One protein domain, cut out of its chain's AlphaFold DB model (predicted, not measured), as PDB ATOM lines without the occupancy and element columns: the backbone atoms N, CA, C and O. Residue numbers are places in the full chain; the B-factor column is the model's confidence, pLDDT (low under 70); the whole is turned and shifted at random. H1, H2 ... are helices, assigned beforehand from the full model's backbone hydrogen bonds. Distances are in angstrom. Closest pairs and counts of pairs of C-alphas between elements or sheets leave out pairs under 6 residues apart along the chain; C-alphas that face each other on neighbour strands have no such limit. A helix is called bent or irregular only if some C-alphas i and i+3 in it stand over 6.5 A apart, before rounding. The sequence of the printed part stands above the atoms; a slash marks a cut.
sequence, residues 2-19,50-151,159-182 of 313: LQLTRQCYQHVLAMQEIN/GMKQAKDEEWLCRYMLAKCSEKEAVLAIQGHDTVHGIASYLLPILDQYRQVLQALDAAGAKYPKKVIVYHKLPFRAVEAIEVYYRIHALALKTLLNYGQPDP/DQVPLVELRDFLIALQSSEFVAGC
ATOM      1  N   LEU A   2     -23.165  29.015 124.993       91.19
ATOM      2  CA  LEU A   2     -23.276  29.683 123.677       91.19
ATOM      3  C   LEU A   2     -24.552  30.531 123.483       91.19
ATOM      4  O   LEU A   2     -24.461  31.690 123.096       91.19
ATOM      5  N   GLN A   3     -25.719  30.004 123.863       91.50
ATOM      6  CA  GLN A   3     -26.997  30.730 123.822       91.50
ATOM      7  C   GLN A   3     -27.011  32.006 124.691       91.50
ATOM      8  O   GLN A   3     -27.534  33.027 124.260       91.50
ATOM      9  N   LEU A   4     -26.393  31.973 125.879       93.06
ATOM     10  CA  LEU A   4     -26.249  33.145 126.753       93.06
ATOM     11  C   LEU A   4     -25.322  34.184 126.109       93.06
ATOM     12  O   LEU A   4     -25.640  35.366 126.083       93.06
ATOM     13  N   THR A   5     -24.209  33.739 125.519       91.88
ATOM     14  CA  THR A   5     -23.302  34.602 124.746       91.88
ATOM     15  C   THR A   5     -24.038  35.293 123.593       91.88
ATOM     16  O   THR A   5     -23.902  36.504 123.428       91.88
ATOM     17  N   ARG A   6     -24.877  34.559 122.847       93.50
ATOM     18  CA  ARG A   6     -25.738  35.115 121.791       93.50
ATOM     19  C   ARG A   6     -26.702  36.172 122.343       93.50
ATOM     20  O   ARG A   6     -26.759  37.277 121.808       93.50
ATOM     21  N   GLN A   7     -27.401  35.861 123.436       94.12
ATOM     22  CA  GLN A   7     -28.345  36.772 124.095       94.12
ATOM     23  C   GLN A   7     -27.674  38.075 124.555       94.12
ATOM     24  O   GLN A   7     -28.232  39.144 124.323       94.12
ATOM     25  N   CYS A   8     -26.462  38.016 125.120       93.38
ATOM     26  CA  CYS A   8     -25.715  39.214 125.511       93.38
ATOM     27  C   CYS A   8     -25.441  40.146 124.318       93.38
ATOM     28  O   CYS A   8     -25.725  41.338 124.401       93.38
ATOM     29  N   TYR A   9     -24.950  39.624 123.187       93.75
ATOM     30  CA  TYR A   9     -24.692  40.457 122.003       93.75
ATOM     31  C   TYR A   9     -25.979  40.982 121.347       93.75
ATOM     32  O   TYR A   9     -25.998  42.118 120.877       93.75
ATOM     33  N   GLN A  10     -27.073  40.209 121.361       93.31
ATOM     34  CA  GLN A  10     -28.388  40.695 120.917       93.31
ATOM     35  C   GLN A  10     -28.912  41.827 121.816       93.31
ATOM     36  O   GLN A  10     -29.448  42.807 121.305       93.31
ATOM     37  N   HIS A  11     -28.717  41.732 123.135       91.44
ATOM     38  CA  HIS A  11     -29.109  42.774 124.086       91.44
ATOM     39  C   HIS A  11     -28.305  44.068 123.887       91.44
ATOM     40  O   HIS A  11     -28.886  45.150 123.892       91.44
ATOM     41  N   VAL A  12     -26.989  43.974 123.652       90.12
ATOM     42  CA  VAL A  12     -26.145  45.147 123.356       90.12
ATOM     43  C   VAL A  12     -26.612  45.867 122.086       90.12
ATOM     44  O   VAL A  12     -26.773  47.083 122.118       90.12
ATOM     45  N   LEU A  13     -26.909  45.139 121.001       89.44
ATOM     46  CA  LEU A  13     -27.455  45.746 119.778       89.44
ATOM     47  C   LEU A  13     -28.832  46.391 120.020       89.44
ATOM     48  O   LEU A  13     -29.050  47.532 119.619       89.44
ATOM     49  N   ALA A  14     -29.734  45.725 120.748       88.56
ATOM     50  CA  ALA A  14     -31.044  46.291 121.080       88.56
ATOM     51  C   ALA A  14     -30.929  47.604 121.884       88.56
ATOM     52  O   ALA A  14     -31.635  48.568 121.596       88.56
ATOM     53  N   MET A  15     -29.997  47.690 122.843       84.12
ATOM     54  CA  MET A  15     -29.728  48.933 123.583       84.12
ATOM     55  C   MET A  15     -29.199  50.070 122.689       84.12
ATOM     56  O   MET A  15     -29.449  51.237 122.988       84.12
ATOM     57  N   GLN A  16     -28.492  49.753 121.599       81.38
ATOM     58  CA  GLN A  16     -27.994  50.739 120.630       81.38
ATOM     59  C   GLN A  16     -29.093  51.235 119.671       81.38
ATOM     60  O   GLN A  16     -29.066  52.402 119.269       81.38
ATOM     61  N   GLU A  17     -30.064  50.382 119.331       74.06
ATOM     62  CA  GLU A  17     -31.200  50.714 118.457       74.06
ATOM     63  C   GLU A  17     -32.317  51.490 119.189       74.06
ATOM     64  O   GLU A  17     -32.931  52.382 118.604       74.06
ATOM     65  N   ILE A  18     -32.563  51.205 120.475       66.38
ATOM     66  CA  ILE A  18     -33.708  51.741 121.242       66.38
ATOM     67  C   ILE A  18     -33.606  53.242 121.580       66.38
ATOM     68  O   ILE A  18     -34.635  53.856 121.870       66.38
ATOM     69  N   ASN A  19     -32.419  53.866 121.533       57.09
ATOM     70  CA  ASN A  19     -32.230  55.243 122.020       57.09
ATOM     71  C   ASN A  19     -31.875  56.298 120.943       57.09
ATOM     72  O   ASN A  19     -30.730  56.754 120.853       57.09
ATOM     73  N   GLY A  50     -19.542  58.114 124.272       66.56
ATOM     74  CA  GLY A  50     -19.856  56.716 124.591       66.56
ATOM     75  C   GLY A  50     -20.857  56.098 123.605       66.56
ATOM     76  O   GLY A  50     -20.637  54.996 123.099       66.56
ATOM     77  N   MET A  51     -21.925  56.824 123.246       64.81
ATOM     78  CA  MET A  51     -22.873  56.386 122.208       64.81
ATOM     79  C   MET A  51     -22.241  56.308 120.813       64.81
ATOM     80  O   MET A  51     -22.619  55.447 120.014       64.81
ATOM     81  N   LYS A  52     -21.288  57.192 120.503       71.75
ATOM     82  CA  LYS A  52     -20.541  57.166 119.246       71.75
ATOM     83  C   LYS A  52     -19.614  55.951 119.189       71.75
ATOM     84  O   LYS A  52     -19.663  55.228 118.198       71.75
ATOM     85  N   GLN A  53     -18.842  55.675 120.243       72.44
ATOM     86  CA  GLN A  53     -17.996  54.480 120.320       72.44
ATOM     87  C   GLN A  53     -18.827  53.196 120.198       72.44
ATOM     88  O   GLN A  53     -18.477  52.317 119.416       72.44
ATOM     89  N   ALA A  54     -19.969  53.115 120.892       72.56
ATOM     90  CA  ALA A  54     -20.866  51.963 120.813       72.56
ATOM     91  C   ALA A  54     -21.318  51.655 119.368       72.56
ATOM     92  O   ALA A  54     -21.381  50.489 118.983       72.56
ATOM     93  N   LYS A  55     -21.566  52.691 118.553       75.62
ATOM     94  CA  LYS A  55     -21.912  52.563 117.124       75.62
ATOM     95  C   LYS A  55     -20.688  52.269 116.248       75.62
ATOM     96  O   LYS A  55     -20.757  51.403 115.381       75.62
ATOM     97  N   ASP A  56     -19.541  52.888 116.529       80.50
ATOM     98  CA  ASP A  56     -18.258  52.586 115.871       80.50
ATOM     99  C   ASP A  56     -17.754  51.143 116.161       80.50
ATOM    100  O   ASP A  56     -16.822  50.660 115.500       80.50
ATOM    101  N   GLU A  57     -18.365  50.441 117.126       88.06
ATOM    102  CA  GLU A  57     -18.108  49.046 117.526       88.06
ATOM    103  C   GLU A  57     -19.284  48.074 117.269       88.06
ATOM    104  O   GLU A  57     -19.142  46.872 117.507       88.06
ATOM    105  N   GLU A  58     -20.412  48.527 116.705       92.62
ATOM    106  CA  GLU A  58     -21.598  47.694 116.404       92.62
ATOM    107  C   GLU A  58     -21.234  46.431 115.591       92.62
ATOM    108  O   GLU A  58     -21.721  45.321 115.842       92.62
ATOM    109  N   TRP A  59     -20.300  46.590 114.646       95.06
ATOM    110  CA  TRP A  59     -19.776  45.517 113.800       95.06
ATOM    111  C   TRP A  59     -19.195  44.342 114.601       95.06
ATOM    112  O   TRP A  59     -19.317  43.200 114.161       95.06
ATOM    113  N   LEU A  60     -18.600  44.588 115.776       95.12
ATOM    114  CA  LEU A  60     -17.993  43.551 116.610       95.12
ATOM    115  C   LEU A  60     -19.074  42.688 117.266       95.12
ATOM    116  O   LEU A  60     -18.956  41.462 117.294       95.12
ATOM    117  N   CYS A  61     -20.173  43.304 117.710       95.44
ATOM    118  CA  CYS A  61     -21.337  42.578 118.216       95.44
ATOM    119  C   CYS A  61     -21.977  41.727 117.108       95.44
ATOM    120  O   CYS A  61     -22.237  40.540 117.318       95.44
ATOM    121  N   ARG A  62     -22.139  42.278 115.892       96.62
ATOM    122  CA  ARG A  62     -22.607  41.496 114.730       96.62
ATOM    123  C   ARG A  62     -21.632  40.368 114.355       96.62
ATOM    124  O   ARG A  62     -22.082  39.268 114.037       96.62
ATOM    125  N   TYR A  63     -20.316  40.587 114.448       97.19
ATOM    126  CA  TYR A  63     -19.305  39.559 114.160       97.19
ATOM    127  C   TYR A  63     -19.388  38.407 115.157       97.19
ATOM    128  O   TYR A  63     -19.430  37.244 114.755       97.19
ATOM    129  N   MET A  64     -19.516  38.710 116.448       96.75
ATOM    130  CA  MET A  64     -19.688  37.683 117.470       96.75
ATOM    131  C   MET A  64     -20.999  36.901 117.309       96.75
ATOM    132  O   MET A  64     -21.001  35.694 117.547       96.75
ATOM    133  N   LEU A  65     -22.083  37.517 116.820       96.62
ATOM    134  CA  LEU A  65     -23.320  36.801 116.471       96.62
ATOM    135  C   LEU A  65     -23.153  35.873 115.257       96.62
ATOM    136  O   LEU A  65     -23.570  34.716 115.324       96.62
ATOM    137  N   ALA A  66     -22.478  36.320 114.193       96.94
ATOM    138  CA  ALA A  66     -22.151  35.466 113.047       96.94
ATOM    139  C   ALA A  66     -21.299  34.251 113.471       96.94
ATOM    140  O   ALA A  66     -21.562  33.119 113.061       96.94
ATOM    141  N   LYS A  67     -20.333  34.468 114.374       95.62
ATOM    142  CA  LYS A  67     -19.484  33.423 114.969       95.62
ATOM    143  C   LYS A  67     -20.261  32.481 115.895       95.62
ATOM    144  O   LYS A  67     -19.959  31.288 115.915       95.62
ATOM    145  N   CYS A  68     -21.269  32.977 116.621       95.62
ATOM    146  CA  CYS A  68     -22.190  32.127 117.380       95.62
ATOM    147  C   CYS A  68     -22.979  31.213 116.438       95.62
ATOM    148  O   CYS A  68     -22.957  30.006 116.637       95.62
ATOM    149  N   SER A  69     -23.573  31.753 115.369       94.00
ATOM    150  CA  SER A  69     -24.323  30.969 114.375       94.00
ATOM    151  C   SER A  69     -23.463  29.924 113.654       94.00
ATOM    152  O   SER A  69     -23.899  28.791 113.469       94.00
ATOM    153  N   GLU A  70     -22.213  30.257 113.304       93.06
ATOM    154  CA  GLU A  70     -21.253  29.289 112.750       93.06
ATOM    155  C   GLU A  70     -20.993  28.130 113.733       93.06
ATOM    156  O   GLU A  70     -20.931  26.965 113.336       93.06
ATOM    157  N   LYS A  71     -20.881  28.429 115.035       92.62
ATOM    158  CA  LYS A  71     -20.660  27.415 116.073       92.62
ATOM    159  C   LYS A  71     -21.926  26.617 116.410       92.62
ATOM    160  O   LYS A  71     -21.808  25.425 116.680       92.62
ATOM    161  N   GLU A  72     -23.102  27.237 116.374       90.88
ATOM    162  CA  GLU A  72     -24.406  26.585 116.556       90.88
ATOM    163  C   GLU A  72     -24.663  25.559 115.447       90.88
ATOM    164  O   GLU A  72     -24.973  24.413 115.757       90.88
ATOM    165  N   ALA A  73     -24.416  25.913 114.182       88.94
ATOM    166  CA  ALA A  73     -24.525  24.981 113.060       88.94
ATOM    167  C   ALA A  73     -23.558  23.789 113.189       88.94
ATOM    168  O   ALA A  73     -23.965  22.640 113.043       88.94
ATOM    169  N   VAL A  74     -22.288  24.035 113.542       87.56
ATOM    170  CA  VAL A  74     -21.314  22.953 113.790       87.56
ATOM    171  C   VAL A  74     -21.764  22.025 114.925       87.56
ATOM    172  O   VAL A  74     -21.558  20.820 114.829       87.56
ATOM    173  N   LEU A  75     -22.382  22.556 115.985       88.12
ATOM    174  CA  LEU A  75     -22.904  21.743 117.089       88.12
ATOM    175  C   LEU A  75     -24.174  20.968 116.707       88.12
ATOM    176  O   LEU A  75     -24.318  19.834 117.146       88.12
ATOM    177  N   ALA A  76     -25.056  21.533 115.878       84.38
ATOM    178  CA  ALA A  76     -26.250  20.842 115.387       84.38
ATOM    179  C   ALA A  76     -25.880  19.600 114.556       84.38
ATOM    180  O   ALA A  76     -26.376  18.510 114.829       84.38
ATOM    181  N   ILE A  77     -24.921  19.745 113.634       79.88
ATOM    182  CA  ILE A  77     -24.393  18.651 112.798       79.88
ATOM    183  C   ILE A  77     -23.667  17.590 113.645       79.88
ATOM    184  O   ILE A  77     -23.662  16.415 113.305       79.88
ATOM    185  N   GLN A  78     -23.043  17.987 114.759       79.69
ATOM    186  CA  GLN A  78     -22.389  17.061 115.694       79.69
ATOM    187  C   GLN A  78     -23.365  16.369 116.664       79.69
ATOM    188  O   GLN A  78     -22.967  15.418 117.333       79.69
ATOM    189  N   GLY A  79     -24.604  16.857 116.781       66.94
ATOM    190  CA  GLY A  79     -25.601  16.378 117.742       66.94
ATOM    191  C   GLY A  79     -26.673  15.449 117.165       66.94
ATOM    192  O   GLY A  79     -27.467  14.917 117.939       66.94
ATOM    193  N   HIS A  80     -26.720  15.258 115.844       60.78
ATOM    194  CA  HIS A  80     -27.765  14.493 115.162       60.78
ATOM    195  C   HIS A  80     -27.196  13.549 114.089       60.78
ATOM    196  O   HIS A  80     -26.512  13.992 113.175       60.78
ATOM    197  N   ASP A  81     -27.585  12.270 114.139       54.91
ATOM    198  CA  ASP A  81     -27.305  11.235 113.115       54.91
ATOM    199  C   ASP A  81     -28.124  11.413 111.807       54.91
ATOM    200  O   ASP A  81     -28.281  10.482 111.014       54.91
ATOM    201  N   THR A  82     -28.711  12.591 111.572       53.72
ATOM    202  CA  THR A  82     -29.580  12.873 110.418       53.72
ATOM    203  C   THR A  82     -28.895  13.764 109.381       53.72
ATOM    204  O   THR A  82     -27.911  14.439 109.655       53.72
ATOM    205  N   VAL A  83     -29.407  13.744 108.147       53.97
ATOM    206  CA  VAL A  83     -28.665  14.088 106.911       53.97
ATOM    207  C   VAL A  83     -28.284  15.580 106.744       53.97
ATOM    208  O   VAL A  83     -27.662  15.949 105.747       53.97
ATOM    209  N   HIS A  84     -28.606  16.432 107.722       58.50
ATOM    210  CA  HIS A  84     -28.232  17.850 107.777       58.50
ATOM    211  C   HIS A  84     -26.951  18.004 108.626       58.50
ATOM    212  O   HIS A  84     -26.973  17.776 109.831       58.50
ATOM    213  N   GLY A  85     -25.774  18.374 108.118       67.44
ATOM    214  CA  GLY A  85     -25.464  19.057 106.864       67.44
ATOM    215  C   GLY A  85     -25.289  20.567 107.085       67.44
ATOM    216  O   GLY A  85     -26.180  21.237 107.590       67.44
ATOM    217  N   ILE A  86     -24.118  21.118 106.737       74.00
ATOM    218  CA  ILE A  86     -23.819  22.561 106.868       74.00
ATOM    219  C   ILE A  86     -24.463  23.400 105.751       74.00
ATOM    220  O   ILE A  86     -24.595  24.612 105.907       74.00
ATOM    221  N   ALA A  87     -24.890  22.777 104.647       77.06
ATOM    222  CA  ALA A  87     -25.524  23.461 103.521       77.06
ATOM    223  C   ALA A  87     -26.792  24.225 103.938       77.06
ATOM    224  O   ALA A  87     -26.912  25.412 103.632       77.06
ATOM    225  N   SER A  88     -27.675  23.584 104.709       83.06
ATOM    226  CA  SER A  88     -28.890  24.198 105.271       83.06
ATOM    227  C   SER A  88     -28.624  25.442 106.141       83.06
ATOM    228  O   SER A  88     -29.421  26.381 106.145       83.06
ATOM    229  N   TYR A  89     -27.474  25.510 106.819       88.44
ATOM    230  CA  TYR A  89     -27.066  26.654 107.649       88.44
ATOM    231  C   TYR A  89     -26.221  27.702 106.904       88.44
ATOM    232  O   TYR A  89     -26.001  28.792 107.440       88.44
ATOM    233  N   LEU A  90     -25.739  27.407 105.690       90.75
ATOM    234  CA  LEU A  90     -24.742  28.227 104.997       90.75
ATOM    235  C   LEU A  90     -25.233  29.659 104.754       90.75
ATOM    236  O   LEU A  90     -24.620  30.604 105.250       90.75
ATOM    237  N   LEU A  91     -26.339  29.836 104.025       92.94
ATOM    238  CA  LEU A  91     -26.849  31.170 103.677       92.94
ATOM    239  C   LEU A  91     -27.200  32.016 104.924       92.94
ATOM    240  O   LEU A  91     -26.770  33.170 104.965       92.94
ATOM    241  N   PRO A  92     -27.864  31.482 105.976       93.88
ATOM    242  CA  PRO A  92     -28.057  32.202 107.240       93.88
ATOM    243  C   PRO A  92     -26.769  32.685 107.928       93.88
ATOM    244  O   PRO A  92     -26.782  33.739 108.567       93.88
ATOM    245  N   ILE A  93     -25.656  31.948 107.827       95.31
ATOM    246  CA  ILE A  93     -24.362  32.373 108.392       95.31
ATOM    247  C   ILE A  93     -23.703  33.432 107.495       95.31
ATOM    248  O   ILE A  93     -23.188  34.434 107.999       95.31
ATOM    249  N   LEU A  94     -23.739  33.246 106.170       95.94
ATOM    250  CA  LEU A  94     -23.182  34.208 105.214       95.94
ATOM    251  C   LEU A  94     -23.913  35.560 105.278       95.94
ATOM    252  O   LEU A  94     -23.251  36.596 105.246       95.94
ATOM    253  N   ASP A  95     -25.239  35.579 105.460       96.06
ATOM    254  CA  ASP A  95     -25.974  36.833 105.673       96.06
ATOM    255  C   ASP A  95     -25.540  37.563 106.950       96.06
ATOM    256  O   ASP A  95     -25.319  38.770 106.923       96.06
ATOM    257  N   GLN A  96     -25.324  36.851 108.056       96.69
ATOM    258  CA  GLN A  96     -24.835  37.498 109.276       96.69
ATOM    259  C   GLN A  96     -23.454  38.127 109.055       96.69
ATOM    260  O   GLN A  96     -23.247  39.273 109.450       96.69
ATOM    261  N   TYR A  97     -22.543  37.469 108.327       97.56
ATOM    262  CA  TYR A  97     -21.280  38.097 107.917       97.56
ATOM    263  C   TYR A  97     -21.472  39.275 106.935       97.56
ATOM    264  O   TYR A  97     -20.721  40.250 107.010       97.56
ATOM    265  N   ARG A  98     -22.501  39.267 106.075       96.06
ATOM    266  CA  ARG A  98     -22.898  40.435 105.258       96.06
ATOM    267  C   ARG A  98     -23.332  41.619 106.130       96.06
ATOM    268  O   ARG A  98     -22.929  42.745 105.842       96.06
ATOM    269  N   GLN A  99     -24.068  41.381 107.215       95.69
ATOM    270  CA  GLN A  99     -24.437  42.427 108.179       95.69
ATOM    271  C   GLN A  99     -23.215  42.998 108.923       95.69
ATOM    272  O   GLN A  99     -23.175  44.195 109.203       95.69
ATOM    273  N   VAL A 100     -22.174  42.193 109.187       96.94
ATOM    274  CA  VAL A 100     -20.894  42.703 109.726       96.94
ATOM    275  C   VAL A 100     -20.228  43.671 108.750       96.94
ATOM    276  O   VAL A 100     -19.781  44.739 109.158       96.94
ATOM    277  N   LEU A 101     -20.181  43.332 107.457       94.88
ATOM    278  CA  LEU A 101     -19.610  44.209 106.426       94.88
ATOM    279  C   LEU A 101     -20.403  45.516 106.274       94.88
ATOM    280  O   LEU A 101     -19.805  46.566 106.060       94.88
ATOM    281  N   GLN A 102     -21.730  45.470 106.430       93.69
ATOM    282  CA  GLN A 102     -22.582  46.665 106.445       93.69
ATOM    283  C   GLN A 102     -22.287  47.562 107.657       93.69
ATOM    284  O   GLN A 102     -22.130  48.770 107.488       93.69
ATOM    285  N   ALA A 103     -22.141  46.988 108.855       94.00
ATOM    286  CA  ALA A 103     -21.761  47.740 110.053       94.00
ATOM    287  C   ALA A 103     -20.322  48.295 109.971       94.00
ATOM    288  O   ALA A 103     -20.065  49.406 110.430       94.00
ATOM    289  N   LEU A 104     -19.391  47.581 109.325       94.06
ATOM    290  CA  LEU A 104     -18.051  48.096 109.023       94.06
ATOM    291  C   LEU A 104     -18.100  49.291 108.052       94.06
ATOM    292  O   LEU A 104     -17.448  50.300 108.313       94.06
ATOM    293  N   ASP A 105     -18.885  49.224 106.970       92.12
ATOM    294  CA  ASP A 105     -19.068  50.358 106.045       92.12
ATOM    295  C   ASP A 105     -19.721  51.569 106.741       92.12
ATOM    296  O   ASP A 105     -19.293  52.708 106.543       92.12
ATOM    297  N   ALA A 106     -20.705  51.326 107.616       90.62
ATOM    298  CA  ALA A 106     -21.351  52.355 108.432       90.62
ATOM    299  C   ALA A 106     -20.373  53.025 109.420       90.62
ATOM    300  O   ALA A 106     -20.353  54.252 109.519       90.62
ATOM    301  N   ALA A 107     -19.494  52.242 110.059       90.81
ATOM    302  CA  ALA A 107     -18.386  52.727 110.887       90.81
ATOM    303  C   ALA A 107     -17.229  53.358 110.071       90.81
ATOM    304  O   ALA A 107     -16.183  53.700 110.623       90.81
ATOM    305  N   GLY A 108     -17.374  53.517 108.750       88.88
ATOM    306  CA  GLY A 108     -16.389  54.182 107.892       88.88
ATOM    307  C   GLY A 108     -15.131  53.359 107.592       88.88
ATOM    308  O   GLY A 108     -14.116  53.935 107.173       88.88
ATOM    309  N   ALA A 109     -15.182  52.036 107.784       91.19
ATOM    310  CA  ALA A 109     -14.132  51.115 107.362       91.19
ATOM    311  C   ALA A 109     -13.886  51.203 105.847       91.19
ATOM    312  O   ALA A 109     -14.749  51.629 105.077       91.19
ATOM    313  N   LYS A 110     -12.706  50.776 105.384       88.69
ATOM    314  CA  LYS A 110     -12.403  50.717 103.943       88.69
ATOM    315  C   LYS A 110     -11.690  49.424 103.582       88.69
ATOM    316  O   LYS A 110     -10.525  49.243 103.929       88.69
ATOM    317  N   TYR A 111     -12.363  48.573 102.812       87.12
ATOM    318  CA  TYR A 111     -11.758  47.382 102.224       87.12
ATOM    319  C   TYR A 111     -10.615  47.765 101.256       87.12
ATOM    320  O   TYR A 111     -10.853  48.528 100.314       87.12
ATOM    321  N   PRO A 112      -9.371  47.287 101.440       85.69
ATOM    322  CA  PRO A 112      -8.248  47.629 100.569       85.69
ATOM    323  C   PRO A 112      -8.107  46.635  99.403       85.69
ATOM    324  O   PRO A 112      -7.871  45.448  99.605       85.69
ATOM    325  N   LYS A 113      -8.154  47.123  98.156       79.94
ATOM    326  CA  LYS A 113      -7.950  46.284  96.952       79.94
ATOM    327  C   LYS A 113      -6.529  45.722  96.796       79.94
ATOM    328  O   LYS A 113      -6.356  44.708  96.130       79.94
ATOM    329  N   LYS A 114      -5.520  46.388  97.364       81.25
ATOM    330  CA  LYS A 114      -4.126  45.920  97.434       81.25
ATOM    331  C   LYS A 114      -3.555  46.289  98.805       81.25
ATOM    332  O   LYS A 114      -3.600  47.458  99.188       81.25
ATOM    333  N   VAL A 115      -3.004  45.317  99.532       80.44
ATOM    334  CA  VAL A 115      -2.260  45.554 100.781       80.44
ATOM    335  C   VAL A 115      -0.791  45.749 100.421       80.44
ATOM    336  O   VAL A 115      -0.039  44.792 100.310       80.44
ATOM    337  N   ILE A 116      -0.401  47.001 100.170       73.56
ATOM    338  CA  ILE A 116       0.976  47.342  99.765       73.56
ATOM    339  C   ILE A 116       1.885  47.492 100.997       73.56
ATOM    340  O   ILE A 116       3.053  47.124 100.965       73.56
ATOM    341  N   VAL A 117       1.356  48.050 102.094       78.75
ATOM    342  CA  VAL A 117       2.110  48.349 103.321       78.75
ATOM    343  C   VAL A 117       1.199  48.188 104.540       78.75
ATOM    344  O   VAL A 117       0.270  48.975 104.718       78.75
ATOM    345  N   TYR A 118       1.485  47.216 105.413       74.19
ATOM    346  CA  TYR A 118       0.670  46.934 106.608       74.19
ATOM    347  C   TYR A 118       0.508  48.149 107.539       74.19
ATOM    348  O   TYR A 118      -0.599  48.440 107.983       74.19
ATOM    349  N   HIS A 119       1.571  48.930 107.766       78.12
ATOM    350  CA  HIS A 119       1.519  50.132 108.615       78.12
ATOM    351  C   HIS A 119       0.828  51.350 107.959       78.12
ATOM    352  O   HIS A 119       0.839  52.440 108.527       78.12
ATOM    353  N   LYS A 120       0.249  51.198 106.757       83.12
ATOM    354  CA  LYS A 120      -0.544  52.229 106.055       83.12
ATOM    355  C   LYS A 120      -1.920  51.707 105.625       83.12
ATOM    356  O   LYS A 120      -2.507  52.208 104.664       83.12
ATOM    357  N   LEU A 121      -2.425  50.683 106.314       84.19
ATOM    358  CA  LEU A 121      -3.773  50.172 106.098       84.19
ATOM    359  C   LEU A 121      -4.836  51.241 106.434       84.19
ATOM    360  O   LEU A 121      -4.655  52.009 107.381       84.19
ATOM    361  N   PRO A 122      -5.948  51.313 105.676       85.31
ATOM    362  CA  PRO A 122      -7.072  52.177 106.026       85.31
ATOM    363  C   PRO A 122      -7.711  51.827 107.380       85.31
ATOM    364  O   PRO A 122      -7.543  50.725 107.902       85.31
ATOM    365  N   PHE A 123      -8.514  52.751 107.916       88.00
ATOM    366  CA  PHE A 123      -9.311  52.504 109.120       88.00
ATOM    367  C   PHE A 123     -10.190  51.251 108.968       88.00
ATOM    368  O   PHE A 123     -10.815  51.049 107.920       88.00
ATOM    369  N   ARG A 124     -10.176  50.407 110.007       89.50
ATOM    370  CA  ARG A 124     -10.812  49.081 110.093       89.50
ATOM    371  C   ARG A 124     -10.589  48.138 108.893       89.50
ATOM    372  O   ARG A 124     -11.425  47.290 108.575       89.50
ATOM    373  N   ALA A 125      -9.478  48.299 108.171       90.25
ATOM    374  CA  ALA A 125      -9.202  47.504 106.976       90.25
ATOM    375  C   ALA A 125      -8.845  46.042 107.280       90.25
ATOM    376  O   ALA A 125      -9.111  45.183 106.443       90.25
ATOM    377  N   VAL A 126      -8.258  45.745 108.446       92.00
ATOM    378  CA  VAL A 126      -7.911  44.368 108.842       92.00
ATOM    379  C   VAL A 126      -9.184  43.574 109.116       92.00
ATOM    380  O   VAL A 126      -9.342  42.469 108.610       92.00
ATOM    381  N   GLU A 127     -10.131  44.178 109.827       94.19
ATOM    382  CA  GLU A 127     -11.436  43.602 110.146       94.19
ATOM    383  C   GLU A 127     -12.273  43.387 108.870       94.19
ATOM    384  O   GLU A 127     -12.877  42.331 108.678       94.19
ATOM    385  N   ALA A 128     -12.233  44.346 107.935       93.25
ATOM    386  CA  ALA A 128     -12.856  44.219 106.617       93.25
ATOM    387  C   ALA A 128     -12.253  43.079 105.770       93.25
ATOM    388  O   ALA A 128     -12.994  42.355 105.100       93.25
ATOM    389  N   ILE A 129     -10.925  42.904 105.808       93.06
ATOM    390  CA  ILE A 129     -10.224  41.767 105.192       93.06
ATOM    391  C   ILE A 129     -10.662  40.457 105.857       93.06
ATOM    392  O   ILE A 129     -11.051  39.525 105.152       93.06
ATOM    393  N   GLU A 130     -10.624  40.376 107.192       94.88
ATOM    394  CA  GLU A 130     -10.940  39.153 107.938       94.88
ATOM    395  C   GLU A 130     -12.342  38.652 107.593       94.88
ATOM    396  O   GLU A 130     -12.494  37.496 107.205       94.88
ATOM    397  N   VAL A 131     -13.358  39.517 107.661       96.06
ATOM    398  CA  VAL A 131     -14.748  39.134 107.379       96.06
ATOM    399  C   VAL A 131     -14.934  38.731 105.913       96.06
ATOM    400  O   VAL A 131     -15.585  37.722 105.637       96.06
ATOM    401  N   TYR A 132     -14.316  39.446 104.965       94.19
ATOM    402  CA  TYR A 132     -14.368  39.086 103.544       94.19
ATOM    403  C   TYR A 132     -13.794  37.682 103.290       94.19
ATOM    404  O   TYR A 132     -14.434  36.858 102.629       94.19
ATOM    405  N   TYR A 133     -12.621  37.368 103.850       94.31
ATOM    406  CA  TYR A 133     -12.025  36.036 103.719       94.31
ATOM    407  C   TYR A 133     -12.733  34.974 104.570       94.31
ATOM    408  O   TYR A 133     -12.763  33.816 104.161       94.31
ATOM    409  N   ARG A 134     -13.374  35.336 105.691       95.56
ATOM    410  CA  ARG A 134     -14.204  34.429 106.506       95.56
ATOM    411  C   ARG A 134     -15.364  33.858 105.694       95.56
ATOM    412  O   ARG A 134     -15.571  32.645 105.706       95.56
ATOM    413  N   ILE A 135     -16.057  34.716 104.941       95.69
ATOM    414  CA  ILE A 135     -17.119  34.334 103.998       95.69
ATOM    415  C   ILE A 135     -16.570  33.369 102.939       95.69
ATOM    416  O   ILE A 135     -17.102  32.272 102.770       95.69
ATOM    417  N   HIS A 136     -15.489  33.748 102.249       94.75
ATOM    418  CA  HIS A 136     -14.919  32.942 101.163       94.75
ATOM    419  C   HIS A 136     -14.399  31.583 101.654       94.75
ATOM    420  O   HIS A 136     -14.613  30.570 100.992       94.75
ATOM    421  N   ALA A 137     -13.772  31.535 102.832       94.56
ATOM    422  CA  ALA A 137     -13.303  30.298 103.445       94.56
ATOM    423  C   ALA A 137     -14.463  29.382 103.872       94.56
ATOM    424  O   ALA A 137     -14.368  28.170 103.690       94.56
ATOM    425  N   LEU A 138     -15.566  29.933 104.395       92.06
ATOM    426  CA  LEU A 138     -16.759  29.155 104.742       92.06
ATOM    427  C   LEU A 138     -17.458  28.594 103.493       92.06
ATOM    428  O   LEU A 138     -17.817  27.416 103.475       92.06
ATOM    429  N   ALA A 139     -17.584  29.402 102.435       92.19
ATOM    430  CA  ALA A 139     -18.115  28.970 101.144       92.19
ATOM    431  C   ALA A 139     -17.254  27.851 100.531       92.19
ATOM    432  O   ALA A 139     -17.767  26.776 100.228       92.19
ATOM    433  N   LEU A 140     -15.935  28.060 100.427       91.50
ATOM    434  CA  LEU A 140     -14.998  27.083  99.865       91.50
ATOM    435  C   LEU A 140     -14.953  25.784 100.680       91.50
ATOM    436  O   LEU A 140     -15.037  24.706 100.103       91.50
ATOM    437  N   LYS A 141     -14.875  25.868 102.016       88.69
ATOM    438  CA  LYS A 141     -14.915  24.689 102.895       88.69
ATOM    439  C   LYS A 141     -16.216  23.906 102.726       88.69
ATOM    440  O   LYS A 141     -16.191  22.681 102.752       88.69
ATOM    441  N   THR A 142     -17.338  24.598 102.540       85.88
ATOM    442  CA  THR A 142     -18.616  23.937 102.266       85.88
ATOM    443  C   THR A 142     -18.575  23.225 100.917       85.88
ATOM    444  O   THR A 142     -18.792  22.022 100.876       85.88
ATOM    445  N   LEU A 143     -18.200  23.911  99.833       86.25
ATOM    446  CA  LEU A 143     -18.103  23.307  98.496       86.25
ATOM    447  C   LEU A 143     -17.183  22.071  98.462       86.25
ATOM    448  O   LEU A 143     -17.558  21.042  97.908       86.25
ATOM    449  N   LEU A 144     -16.016  22.135  99.112       84.50
ATOM    450  CA  LEU A 144     -15.078  21.007  99.202       84.50
ATOM    451  C   LEU A 144     -15.641  19.800  99.972       84.50
ATOM    452  O   LEU A 144     -15.264  18.671  99.672       84.50
ATOM    453  N   ASN A 145     -16.539  20.018 100.938       79.25
ATOM    454  CA  ASN A 145     -17.133  18.948 101.742       79.25
ATOM    455  C   ASN A 145     -18.272  18.193 101.030       79.25
ATOM    456  O   ASN A 145     -18.544  17.054 101.400       79.25
ATOM    457  N   TYR A 146     -18.946  18.810 100.051       73.25
ATOM    458  CA  TYR A 146     -20.064  18.193  99.316       73.25
ATOM    459  C   TYR A 146     -19.679  17.667  97.926       73.25
ATOM    460  O   TYR A 146     -20.421  16.873  97.352       73.25
ATOM    461  N   GLY A 147     -18.517  18.062  97.397       65.19
ATOM    462  CA  GLY A 147     -18.032  17.616  96.090       65.19
ATOM    463  C   GLY A 147     -18.765  18.274  94.918       65.19
ATOM    464  O   GLY A 147     -19.312  19.371  95.037       65.19
ATOM    465  N   GLN A 148     -18.743  17.618  93.755       65.75
ATOM    466  CA  GLN A 148     -19.517  18.064  92.595       65.75
ATOM    467  C   GLN A 148     -20.994  17.659  92.743       65.75
ATOM    468  O   GLN A 148     -21.267  16.550  93.208       65.75
ATOM    469  N   PRO A 149     -21.950  18.512  92.326       64.06
ATOM    470  CA  PRO A 149     -23.347  18.112  92.226       64.06
ATOM    471  C   PRO A 149     -23.488  17.031  91.147       64.06
ATOM    472  O   PRO A 149     -23.103  17.230  89.997       64.06
ATOM    473  N   ASP A 150     -24.041  15.890  91.538       61.69
ATOM    474  CA  ASP A 150     -24.373  14.781  90.645       61.69
ATOM    475  C   ASP A 150     -25.692  15.104  89.911       61.69
ATOM    476  O   ASP A 150     -26.715  15.267  90.585       61.69
ATOM    477  N   PRO A 151     -25.697  15.241  88.569       60.56
ATOM    478  CA  PRO A 151     -26.904  15.578  87.816       60.56
ATOM    479  C   PRO A 151     -27.902  14.414  87.735       60.56
ATOM    480  O   PRO A 151     -29.102  14.659  87.605       60.56
ATOM    481  N   ASP A 159     -28.469  16.976 102.006       61.34
ATOM    482  CA  ASP A 159     -28.148  18.406 102.027       61.34
ATOM    483  C   ASP A 159     -27.401  18.809 100.746       61.34
ATOM    484  O   ASP A 159     -26.215  18.525 100.580       61.34
ATOM    485  N   GLN A 160     -28.096  19.480  99.830       73.75
ATOM    486  CA  GLN A 160     -27.486  20.083  98.652       73.75
ATOM    487  C   GLN A 160     -27.065  21.509  98.996       73.75
ATOM    488  O   GLN A 160     -27.840  22.278  99.567       73.75
ATOM    489  N   VAL A 161     -25.831  21.878  98.647       81.62
ATOM    490  CA  VAL A 161     -25.382  23.271  98.762       81.62
ATOM    491  C   VAL A 161     -26.238  24.128  97.820       81.62
ATOM    492  O   VAL A 161     -26.346  23.774  96.646       81.62
ATOM    493  N   PRO A 162     -26.820  25.251  98.276       86.19
ATOM    494  CA  PRO A 162     -27.573  26.162  97.413       86.19
ATOM    495  C   PRO A 162     -26.616  26.925  96.477       86.19
ATOM    496  O   PRO A 162     -26.208  28.051  96.756       86.19
ATOM    497  N   LEU A 163     -26.163  26.265  95.401       86.38
ATOM    498  CA  LEU A 163     -25.128  26.766  94.478       86.38
ATOM    499  C   LEU A 163     -25.585  28.027  93.726       86.38
ATOM    500  O   LEU A 163     -24.807  28.972  93.611       86.38
ATOM    501  N   VAL A 164     -26.856  28.019  93.306       88.12
ATOM    502  CA  VAL A 164     -27.767  29.161  93.081       88.12
ATOM    503  C   VAL A 164     -27.378  30.437  93.838       88.12
ATOM    504  O   VAL A 164     -26.605  31.304  93.430       88.12
ATOM    505  N   GLU A 165     -27.913  30.478  95.041       91.31
ATOM    506  CA  GLU A 165     -27.915  31.576  95.982       91.31
ATOM    507  C   GLU A 165     -26.510  31.875  96.523       91.31
ATOM    508  O   GLU A 165     -26.195  33.028  96.811       91.31
ATOM    509  N   LEU A 166     -25.636  30.865  96.629       91.62
ATOM    510  CA  LEU A 166     -24.236  31.036  97.018       91.62
ATOM    511  C   LEU A 166     -23.438  31.803  95.955       91.62
ATOM    512  O   LEU A 166     -22.670  32.703  96.302       91.62
ATOM    513  N   ARG A 167     -23.623  31.476  94.669       92.12
ATOM    514  CA  ARG A 167     -23.015  32.213  93.552       92.12
ATOM    515  C   ARG A 167     -23.487  33.662  93.568       92.12
ATOM    516  O   ARG A 167     -22.655  34.570  93.544       92.12
ATOM    517  N   ASP A 168     -24.795  33.876  93.657       94.00
ATOM    518  CA  ASP A 168     -25.386  35.214  93.617       94.00
ATOM    519  C   ASP A 168     -24.984  36.051  94.843       94.00
ATOM    520  O   ASP A 168     -24.658  37.232  94.706       94.00
ATOM    521  N   PHE A 169     -24.884  35.436  96.028       95.44
ATOM    522  CA  PHE A 169     -24.337  36.070  97.229       95.44
ATOM    523  C   PHE A 169     -22.879  36.516  97.031       95.44
ATOM    524  O   PHE A 169     -22.531  37.649  97.371       95.44
ATOM    525  N   LEU A 170     -22.017  35.655  96.476       94.62
ATOM    526  CA  LEU A 170     -20.601  35.977  96.254       94.62
ATOM    527  C   LEU A 170     -20.423  37.066  95.181       94.62
ATOM    528  O   LEU A 170     -19.608  37.972  95.364       94.62
ATOM    529  N   ILE A 171     -21.235  37.051  94.119       94.31
ATOM    530  CA  ILE A 171     -21.277  38.119  93.107       94.31
ATOM    531  C   ILE A 171     -21.741  39.443  93.735       94.31
ATOM    532  O   ILE A 171     -21.111  40.483  93.513       94.31
ATOM    533  N   ALA A 172     -22.795  39.429  94.556       93.69
ATOM    534  CA  ALA A 172     -23.289  40.613  95.264       93.69
ATOM    535  C   ALA A 172     -22.256  41.174  96.260       93.69
ATOM    536  O   ALA A 172     -22.093  42.389  96.371       93.69
ATOM    537  N   LEU A 173     -21.505  40.306  96.945       93.38
ATOM    538  CA  LEU A 173     -20.398  40.703  97.816       93.38
ATOM    539  C   LEU A 173     -19.264  41.372  97.025       93.38
ATOM    540  O   LEU A 173     -18.839  42.474  97.379       93.38
ATOM    541  N   GLN A 174     -18.792  40.745  95.945       90.81
ATOM    542  CA  GLN A 174     -17.680  41.256  95.138       90.81
ATOM    543  C   GLN A 174     -18.025  42.578  94.426       90.81
ATOM    544  O   GLN A 174     -17.159  43.440  94.271       90.81
ATOM    545  N   SER A 175     -19.286  42.755  94.015       89.44
ATOM    546  CA  SER A 175     -19.786  43.969  93.351       89.44
ATOM    547  C   SER A 175     -20.258  45.076  94.308       89.44
ATOM    548  O   SER A 175     -20.504  46.196  93.858       89.44
ATOM    549  N   SER A 176     -20.344  44.805  95.618       89.88
ATOM    550  CA  SER A 176     -20.758  45.783  96.635       89.88
ATOM    551  C   SER A 176     -19.898  47.056  96.624       89.88
ATOM    552  O   SER A 176     -18.688  47.000  96.397       89.88
ATOM    553  N   GLU A 177     -20.486  48.223  96.924       86.50
ATOM    554  CA  GLU A 177     -19.732  49.494  96.944       86.50
ATOM    555  C   GLU A 177     -18.571  49.461  97.957       86.50
ATOM    556  O   GLU A 177     -17.515  50.035  97.698       86.50
ATOM    557  N   PHE A 178     -18.724  48.732  99.066       86.19
ATOM    558  CA  PHE A 178     -17.681  48.558 100.079       86.19
ATOM    559  C   PHE A 178     -16.397  47.932  99.505       86.19
ATOM    560  O   PHE A 178     -15.296  48.427  99.751       86.19
ATOM    561  N   VAL A 179     -16.535  46.881  98.688       84.69
ATOM    562  CA  VAL A 179     -15.414  46.149  98.073       84.69
ATOM    563  C   VAL A 179     -14.987  46.808  96.751       84.69
ATOM    564  O   VAL A 179     -13.814  47.145  96.545       84.69
ATOM    565  N   ALA A 180     -15.940  47.051  95.851       81.56
ATOM    566  CA  ALA A 180     -15.696  47.553  94.501       81.56
ATOM    567  C   ALA A 180     -15.440  49.071  94.440       81.56
ATOM    568  O   ALA A 180     -14.715  49.536  93.555       81.56
ATOM    569  N   GLY A 181     -15.972  49.860  95.378       69.56
ATOM    570  CA  GLY A 181     -15.836  51.323  95.421       69.56
ATOM    571  C   GLY A 181     -14.477  51.828  95.915       69.56
ATOM    572  O   GLY A 181     -14.135  52.990  95.676       69.56
ATOM    573  N   CYS A 182     -13.667  50.959  96.534       61.00
ATOM    574  CA  CYS A 182     -12.328  51.285  97.026       61.00
ATOM    575  C   CYS A 182     -11.490  52.038  95.971       61.00
ATOM    576  O   CYS A 182     -11.293  51.560  94.847       61.00
TER     577      CYS A 182
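What this domain is: This is residues 2 to 19, 50 to 151 and 159 to 182 of the 313 residues of an uncharacterized protein of Fasciola hepatica (UniProt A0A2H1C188). Four helices, H1, H3, H4 and H6, stand side by side in a row, and H5 is set beside H4 and H6, making a triangle with them; H4 is in the middle. The short helices H2 and H7 lie apart from each other but toward the same end of the helices' length, where H1, H4 and H6 end and H3 and H5 begin; H2 is by the end of H1 and H7 by the ends of H4 and H6, and at that end the long loop of residues 107 to 124 swings wide before H5. The printed part has 144 residues with seven named helices, H1 to H7 in order along the chain, and no named strand; its class is all helix. It is compact, with a radius of gyration of the C-alphas of 16.8 A and spans of 49 by 38 by 24 A.

Where its parts are: H1, residues 2 to 17, begins at C-alpha 2 (-23.276, 29.683, 123.677) and is 23.1 A long. H2 is residues 50 to 56, 9.8 A. H3, residues 58 to 79, is 31.6 A long and ends at C-alpha 79 (-25.601, 16.378, 117.742). H4, residues 87 to 106, is 29.6 A long and irregular: C-alphas 88 and 91 are 7.4 A apart. H5 is residues 125 to 146, 32.2 A. H6 is residues 163 to 175, 18.0 A. H7, residues 177 to 180, ends at C-alpha 180 (-15.696, 47.553, 94.501).

How they stand to each other: H4 is the hub, touching H3, H5 and H6. H3 and H4 form a helical hairpin, opposite ways at a shallow tilt of 9 degrees; their closest C-alphas, of Trp 59 and Ala 103, are 4.8 A apart. H4 and H5 form another, at 11 degrees, closest at Leu 94 and Ile 135, 6.2 A between C-alphas. H4, with residues 91 to 98 alone, and H6 only just touch, with 3 pairs of C-alphas within 8 A, the closest those of Leu 91 and Leu 166, 7.2 A. H4, H5 and H6 are an up and down bundle, each running against the one before it in the chain. H1 touches H3, opposite ways at a shallow tilt of 26 degrees, with the C-alphas of Tyr 9 and Cys 61 closest at 5.5 A. With residue 16 alone H1 only just touches H2, with 3 pairs within 8 A; the C-alphas of Gln 16 and Ala 54 are closest, at 7.2 A. H7 is close to H4 but not clearly touching; the closest C-alphas, of Asp 105 and Phe 178, are 6.4 A apart. H1 and H4 are apart. Every O i to N i+4 pair is within hydrogen-bond range in H1, H2, H3, H5 and H6, and 14 of 16 are in H4; H7 is too short for such a pair.

The domain as a whole: The C-alphas of Gly 50 and Pro 151, the two farthest apart, are 55.6 A from each other. Residues 20 to 49 and 152 to 158 are not printed; the gaps are 12.7 A from C-alpha 19 to 50 and 14.5 A from C-alpha 151 to 159. The link from H4 to H5, 18 residues, is long. Mean pLDDT of the printed part is 85.5; residues 18 to 19, 50 to 51, 79 to 85, 147 to 151, 159 and 181 to 182 are under 70.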